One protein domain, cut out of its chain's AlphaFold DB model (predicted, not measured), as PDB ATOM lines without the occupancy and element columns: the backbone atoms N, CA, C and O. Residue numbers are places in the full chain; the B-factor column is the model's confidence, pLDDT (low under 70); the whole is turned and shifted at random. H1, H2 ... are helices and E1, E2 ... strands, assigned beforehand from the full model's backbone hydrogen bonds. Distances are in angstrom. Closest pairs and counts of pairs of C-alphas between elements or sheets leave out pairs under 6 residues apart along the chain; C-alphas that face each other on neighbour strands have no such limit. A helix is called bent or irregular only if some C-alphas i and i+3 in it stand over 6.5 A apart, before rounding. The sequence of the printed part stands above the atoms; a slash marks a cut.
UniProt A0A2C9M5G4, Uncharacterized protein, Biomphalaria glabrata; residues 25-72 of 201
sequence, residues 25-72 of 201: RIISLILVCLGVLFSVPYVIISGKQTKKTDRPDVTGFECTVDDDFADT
ATOM      1  N   ARG A  25       6.783 101.646  50.980       82.12
ATOM      2  CA  ARG A  25       6.362 101.743  52.388       82.12
ATOM      3  C   ARG A  25       5.408 100.622  52.786       82.12
ATOM      4  O   ARG A  25       5.571 100.068  53.864       82.12
ATOM      5  N   ILE A  26       4.448 100.293  51.921       85.06
ATOM      6  CA  ILE A  26       3.500  99.198  52.156       85.06
ATOM      7  C   ILE A  26       4.252  97.867  52.248       85.06
ATOM      8  O   ILE A  26       4.076  97.144  53.218       85.06
ATOM      9  N   ILE A  27       5.157  97.582  51.309       85.00
ATOM     10  CA  ILE A  27       5.959  96.351  51.314       85.00
ATOM     11  C   ILE A  27       6.852  96.282  52.558       85.00
ATOM     12  O   ILE A  27       6.928  95.237  53.195       85.00
ATOM     13  N   SER A  28       7.493  97.385  52.955       84.88
ATOM     14  CA  SER A  28       8.286  97.419  54.189       84.88
ATOM     15  C   SER A  28       7.442  97.162  55.438       84.88
ATOM     16  O   SER A  28       7.887  96.434  56.316       84.88
ATOM     17  N   LEU A  29       6.232  97.725  55.520       89.62
ATOM     18  CA  LEU A  29       5.315  97.447  56.628       89.62
ATOM     19  C   LEU A  29       4.886  95.980  56.636       89.62
ATOM     20  O   LEU A  29       4.923  95.351  57.686       89.62
ATOM     21  N   ILE A  30       4.559  95.421  55.471       88.06
ATOM     22  CA  ILE A  30       4.212  94.004  55.332       88.06
ATOM     23  C   ILE A  30       5.371  93.122  55.806       88.06
ATOM     24  O   ILE A  30       5.136  92.207  56.581       88.06
ATOM     25  N   LEU A  31       6.616  93.414  55.418       88.00
ATOM     26  CA  LEU A  31       7.786  92.648  55.859       88.00
ATOM     27  C   LEU A  31       7.981  92.687  57.378       88.00
ATOM     28  O   LEU A  31       8.290  91.660  57.973       88.00
ATOM     29  N   VAL A  32       7.778  93.847  58.007       91.50
ATOM     30  CA  VAL A  32       7.846  93.967  59.471       91.50
ATOM     31  C   VAL A  32       6.724  93.165  60.127       91.50
ATOM     32  O   VAL A  32       6.996  92.379  61.029       91.50
ATOM     33  N   CYS A  33       5.483  93.306  59.652       90.81
ATOM     34  CA  CYS A  33       4.345  92.552  60.177       90.81
ATOM     35  C   CYS A  33       4.554  91.043  60.033       90.81
ATOM     36  O   CYS A  33       4.325  90.309  60.985       90.81
ATOM     37  N   LEU A  34       5.030  90.586  58.873       87.94
ATOM     38  CA  LEU A  34       5.361  89.187  58.627       87.94
ATOM     39  C   LEU A  34       6.483  88.705  59.552       87.94
ATOM     40  O   LEU A  34       6.355  87.641  60.141       87.94
ATOM     41  N   GLY A  35       7.540  89.498  59.747       88.69
ATOM     42  CA  GLY A  35       8.624  89.164  60.673       88.69
ATOM     43  C   GLY A  35       8.135  88.968  62.110       88.69
ATOM     44  O   GLY A  35       8.493  87.983  62.752       88.69
ATOM     45  N   VAL A  36       7.254  89.851  62.590       90.81
ATOM     46  CA  VAL A  36       6.618  89.695  63.907       90.81
ATOM     47  C   VAL A  36       5.731  88.450  63.927       90.81
ATOM     48  O   VAL A  36       5.849  87.635  64.837       90.81
ATOM     49  N   LEU A  37       4.906  88.246  62.900       88.56
ATOM     50  CA  LEU A  37       4.001  87.100  62.812       88.56
ATOM     51  C   LEU A  37       4.751  85.758  62.799       88.56
ATOM     52  O   LEU A  37       4.266  84.797  63.381       88.56
ATOM     53  N   PHE A  38       5.938  85.695  62.185       85.88
ATOM     54  CA  PHE A  38       6.791  84.500  62.172       85.88
ATOM     55  C   PHE A  38       7.616  84.315  63.440       85.88
ATOM     56  O   PHE A  38       7.958  83.184  63.776       85.88
ATOM     57  N   SER A  39       7.910  85.392  64.167       88.12
ATOM     58  CA  SER A  39       8.595  85.278  65.455       88.12
ATOM     59  C   SER A  39       7.740  84.558  66.503       88.12
ATOM     60  O   SER A  39       8.269  83.781  67.289       88.12
ATOM     61  N   VAL A  40       6.413  84.735  66.464       86.75
ATOM     62  CA  VAL A  40       5.475  84.134  67.425       86.75
ATOM     63  C   VAL A  40       5.530  82.597  67.443       86.75
ATOM     64  O   VAL A  40       5.810  82.041  68.503       86.75
ATOM     65  N   PRO A  41       5.314  81.872  66.326       82.00
ATOM     66  CA  PRO A  41       5.366  80.411  66.338       82.00
ATOM     67  C   PRO A  41       6.770  79.879  66.640       82.00
ATOM     68  O   PRO A  41       6.898  78.821  67.249       82.00
ATOM     69  N   TYR A  42       7.821  80.615  66.262       82.25
ATOM     70  CA  TYR A  42       9.196  80.227  66.565       82.25
ATOM     71  C   TYR A  42       9.474  80.249  68.071       82.25
ATOM     72  O   TYR A  42      10.072  79.310  68.591       82.25
ATOM     73  N   VAL A  43       8.992  81.275  68.778       84.62
ATOM     74  CA  VAL A  43       9.108  81.380  70.241       84.62
ATOM     75  C   VAL A  43       8.260  80.321  70.951       84.62
ATOM     76  O   VAL A  43       8.683  79.818  71.980       84.62
ATOM     77  N   ILE A  44       7.099  79.947  70.404       83.62
ATOM     78  CA  ILE A  44       6.237  78.911  71.001       83.62
ATOM     79  C   ILE A  44       6.847  77.508  70.859       83.62
ATOM     80  O   ILE A  44       6.753  76.708  71.783       83.62
ATOM     81  N   ILE A  45       7.458  77.198  69.711       84.19
ATOM     82  CA  ILE A  45       8.093  75.889  69.461       84.19
ATOM     83  C   ILE A  45       9.450  75.764  70.164       84.19
ATOM     84  O   ILE A  45       9.857  74.654  70.517       84.19
ATOM     85  N   SER A  46      10.162  76.880  70.335       82.88
ATOM     86  CA  SER A  46      11.461  76.895  71.004       82.88
ATOM     87  C   SER A  46      11.264  76.816  72.517       82.88
ATOM     88  O   SER A  46      10.829  77.776  73.144       82.88
ATOM     89  N   GLY A  47      11.599  75.674  73.102       84.75
ATOM     90  CA  GLY A  47      11.474  75.396  74.526       84.75
ATOM     91  C   GLY A  47      12.648  74.588  75.066       84.75
ATOM     92  O   GLY A  47      13.764  74.630  74.533       84.75
ATOM     93  N   LYS A  48      12.407  73.880  76.172       83.31
ATOM     94  CA  LYS A  48      13.440  73.073  76.832       83.31
ATOM     95  C   LYS A  48      13.362  71.643  76.309       83.31
ATOM     96  O   LYS A  48      12.294  71.042  76.324       83.31
ATOM     97  N   GLN A  49      14.495  71.105  75.875       84.56
ATOM     98  CA  GLN A  49      14.616  69.711  75.482       84.56
ATOM     99  C   GLN A  49      15.481  68.962  76.489       84.56
ATOM    100  O   GLN A  49      16.616  69.362  76.774       84.56
ATOM    101  N   THR A  50      14.951  67.869  77.023       85.25
ATOM    102  CA  THR A  50      15.618  67.047  78.028       85.25
ATOM    103  C   THR A  50      16.414  65.948  77.334       85.25
ATOM    104  O   THR A  50      15.859  65.019  76.744       85.25
ATOM    105  N   LYS A  51      17.747  66.016  77.409       80.81
ATOM    106  CA  LYS A  51      18.639  64.978  76.876       80.81
ATOM    107  C   LYS A  51      19.236  64.156  78.010       80.81
ATOM    108  O   LYS A  51      19.838  64.680  78.949       80.81
ATOM    109  N   LYS A  52      19.093  62.833  77.904       81.56
ATOM    110  CA  LYS A  52      19.782  61.895  78.795       81.56
ATOM    111  C   LYS A  52      21.254  61.835  78.395       81.56
ATOM    112  O   LYS A  52      21.564  61.529  77.247       81.56
ATOM    113  N   THR A  53      22.137  62.150  79.336       80.25
ATOM    114  CA  THR A  53      23.586  62.024  79.145       80.25
ATOM    115  C   THR A  53      24.010  60.577  79.396       80.25
ATOM    116  O   THR A  53      23.327  59.831  80.092       80.25
ATOM    117  N   ASP A  54      25.180  60.194  78.887       79.31
ATOM    118  CA  ASP A  54      25.814  58.879  79.092       79.31
ATOM    119  C   ASP A  54      26.091  58.546  80.579       79.31
ATOM    120  O   ASP A  54      26.370  57.407  80.947       79.31
ATOM    121  N   ARG A  55      26.000  59.549  81.468       77.25
ATOM    122  CA  ARG A  55      26.014  59.364  82.923       77.25
ATOM    123  C   ARG A  55      24.578  59.381  83.463       77.25
ATOM    124  O   ARG A  55      23.912  60.403  83.300       77.25
ATOM    125  N   PRO A  56      24.128  58.328  84.169       76.81
ATOM    126  CA  PRO A  56      22.733  58.180  84.595       76.81
ATOM    127  C   PRO A  56      22.256  59.242  85.600       76.81
ATOM    128  O   PRO A  56      21.056  59.472  85.692       76.81
ATOM    129  N   ASP A  57      23.174  59.914  86.303       80.94
ATOM    130  CA  ASP A  57      22.861  60.963  87.290       80.94
ATOM    131  C   ASP A  57      22.828  62.390  86.715       80.94
ATOM    132  O   ASP A  57      22.525  63.341  87.435       80.94
ATOM    133  N   VAL A  58      23.159  62.585  85.432       80.88
ATOM    134  CA  VAL A  58      23.247  63.929  84.839       80.88
ATOM    135  C   VAL A  58      22.244  64.080  83.704       80.88
ATOM    136  O   VAL A  58      22.402  63.528  82.614       80.88
ATOM    137  N   THR A  59      21.220  64.891  83.954       83.25
ATOM    138  CA  THR A  59      20.261  65.309  82.926       83.25
ATOM    139  C   THR A  59      20.748  66.603  82.279       83.25
ATOM    140  O   THR A  59      21.047  67.569  82.979       83.25
ATOM    141  N   GLY A  60      20.865  66.607  80.950       84.50
ATOM    142  CA  GLY A  60      21.193  67.797  80.170       84.50
ATOM    143  C   GLY A  60      19.923  68.495  79.691       84.50
ATOM    144  O   GLY A  60      18.965  67.832  79.294       84.50
ATOM    145  N   PHE A  61      19.932  69.827  79.707       84.56
ATOM    146  CA  PHE A  61      18.859  70.648  79.150       84.56
ATOM    147  C   PHE A  61      19.409  71.475  77.992       84.56
ATOM    148  O   PHE A  61      20.415  72.168  78.145       84.56
ATOM    149  N   GLU A  62      18.736  71.415  76.850       84.88
ATOM    150  CA  GLU A  62      19.068  72.201  75.665       84.88
ATOM    151  C   GLU A  62      17.890  73.106  75.292       84.88
ATOM    152  O   GLU A  62      16.731  72.726  75.444       84.88
ATOM    153  N   CYS A  63      18.171  74.321  74.818       85.12
ATOM    154  CA  CYS A  63      17.141  75.234  74.315       85.12
ATOM    155  C   CYS A  63      16.936  74.971  72.820       85.12
ATOM    156  O   CYS A  63      17.721  75.433  71.991       85.12
ATOM    157  N   THR A  64      15.924  74.180  72.476       83.44
ATOM    158  CA  THR A  64      15.623  73.761  71.096       83.44
ATOM    159  C   THR A  64      14.123  73.490  70.970       83.44
ATOM    160  O   THR A  64      13.339  74.223  71.555       83.44
ATOM    161  N   VAL A  65      13.676  72.502  70.199       83.31
ATOM    162  CA  VAL A  65      12.265  72.097  70.157       83.31
ATOM    163  C   VAL A  65      11.873  71.508  71.510       83.31
ATOM    164  O   VAL A  65      12.526  70.570  71.970       83.31
ATOM    165  N   ASP A  66      10.829  72.069  72.124       82.12
ATOM    166  CA  ASP A  66      10.304  71.578  73.401       82.12
ATOM    167  C   ASP A  66       9.964  70.079  73.321       82.12
ATOM    168  O   ASP A  66       9.532  69.589  72.269       82.12
ATOM    169  N   ASP A  67      10.170  69.351  74.420       78.75
ATOM    170  CA  ASP A  67       9.938  67.904  74.486       78.75
ATOM    171  C   ASP A  67       8.500  67.526  74.069       78.75
ATOM    172  O   ASP A  67       8.310  66.503  73.411       78.75
ATOM    173  N   ASP A  68       7.509  68.389  74.333       77.88
ATOM    174  CA  ASP A  68       6.103  68.176  73.949       77.88
ATOM    175  C   ASP A  68       5.874  68.196  72.423       77.88
ATOM    176  O   ASP A  68       4.930  67.588  71.909       77.88
ATOM    177  N   PHE A  69       6.740  68.883  71.673       76.44
ATOM    178  CA  PHE A  69       6.639  69.015  70.216       76.44
ATOM    179  C   PHE A  69       7.680  68.185  69.460       76.44
ATOM    180  O   PHE A  69       7.551  68.026  68.241       76.44
ATOM    181  N   ALA A  70       8.682  67.632  70.148       74.56
ATOM    182  CA  ALA A  70       9.802  66.921  69.537       74.56
ATOM    183  C   ALA A  70       9.378  65.671  68.743       74.56
ATOM    184  O   ALA A  70       9.907  65.442  67.657       74.56
ATOM    185  N   ASP A  71       8.389  64.916  69.229       76.62
ATOM    186  CA  ASP A  71       7.895  63.683  68.584       76.62
ATOM    187  C   ASP A  71       6.731  63.915  67.602       76.62
ATOM    188  O   ASP A  71       6.155  62.978  67.042       76.62
ATOM    189  N   THR A  72       6.352  65.171  67.379       84.88
ATOM    190  CA  THR A  72       5.184  65.522  66.564       84.88
ATOM    191  C   THR A  72       5.567  65.957  65.146       84.88
ATOM    192  O   THR A  72       6.726  66.199  64.829       84.88
TER     193      THR A  72
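What this domain is: This is residues 25 to 72 of the 201 residues of an uncharacterized protein of Biomphalaria glabrata (UniProt A0A2C9M5G4). One long helix, H1, makes a straight arm, and a two-stranded hairpin, E1 and E2, carries on roughly in its line from the far end, so that the two together make a long rod. The very short helix H2 sits to one side of the rod, near the place where H1 meets the hairpin, and residues 25 to 41 of H1 stick out free. The printed part has 48 residues, with two named helices and two named strands in the order H1, E1, E2, H2; the sheet has the order E1 - E2 and is antiparallel, and the class is mixed, helices and strands. The whole is extended, with a radius of gyration of the C-alphas of 16.9 A and spans of 56 by 18 by 10 A.

How they stand to each other: H1, residues 25 to 45, is joined by a tight link, with 0 residues between, to E1, residues 46 to 52. E2, residues 59 to 65, is the antiparallel neighbour of E1, at 149 degrees between their directions, and the two form a hairpin. The C-alphas of Gln 49 and Glu 62 face each other at 5.1 A. N 47 and O 64 are within hydrogen-bond range at 2.7 A, and so are N 60 and O 51 at 3.0 A. The closest C-alphas of H1 and E2 are those of Ile 45 and Val 65, 5.7 A apart. H2, residues 67 to 70, follows E2 by a tight link of 1 residue. The closest C-alphas of E1 and H2 are those of Gln 49 and Asp 67, 5.1 A apart. H1 and H2 are close but not clearly touching; their closest C-alphas are those of Ile 45 and Phe 69, 7.1 A apart. In H1, 15 of 17 O i to N i+4 pairs are within hydrogen-bond range, while H2 is too short for such a pair.

Where its parts are: H1 begins at C-alpha 25, at (6.362, 101.743, 52.388), and measures 31.0 A to C-alpha 45. It is neither bent nor irregular, but only just: C-alphas 38 and 41 are 6.0 A apart. E1 runs 18.8 A from C-alpha 46, at (11.461, 76.895, 71.004), to C-alpha 52. E2 runs 16.5 A from Thr 59 to Val 65. H2 spans four residues, Asp 67 to Ala 70, and ends at C-alpha 70, at (9.802, 66.921, 69.537).

The domain as a whole: The two C-alphas farthest apart are those of Arg 25 and Pro 56, at 56.6 A. Without residues 25 to 41, which stand free, the body spans 31 by 16 by 9 A. The printed part has no cut and no long link; the link from E1 to E2, with 6 residues, is short. The mean pLDDT of the printed part is 83.7, and no printed residue is under 70.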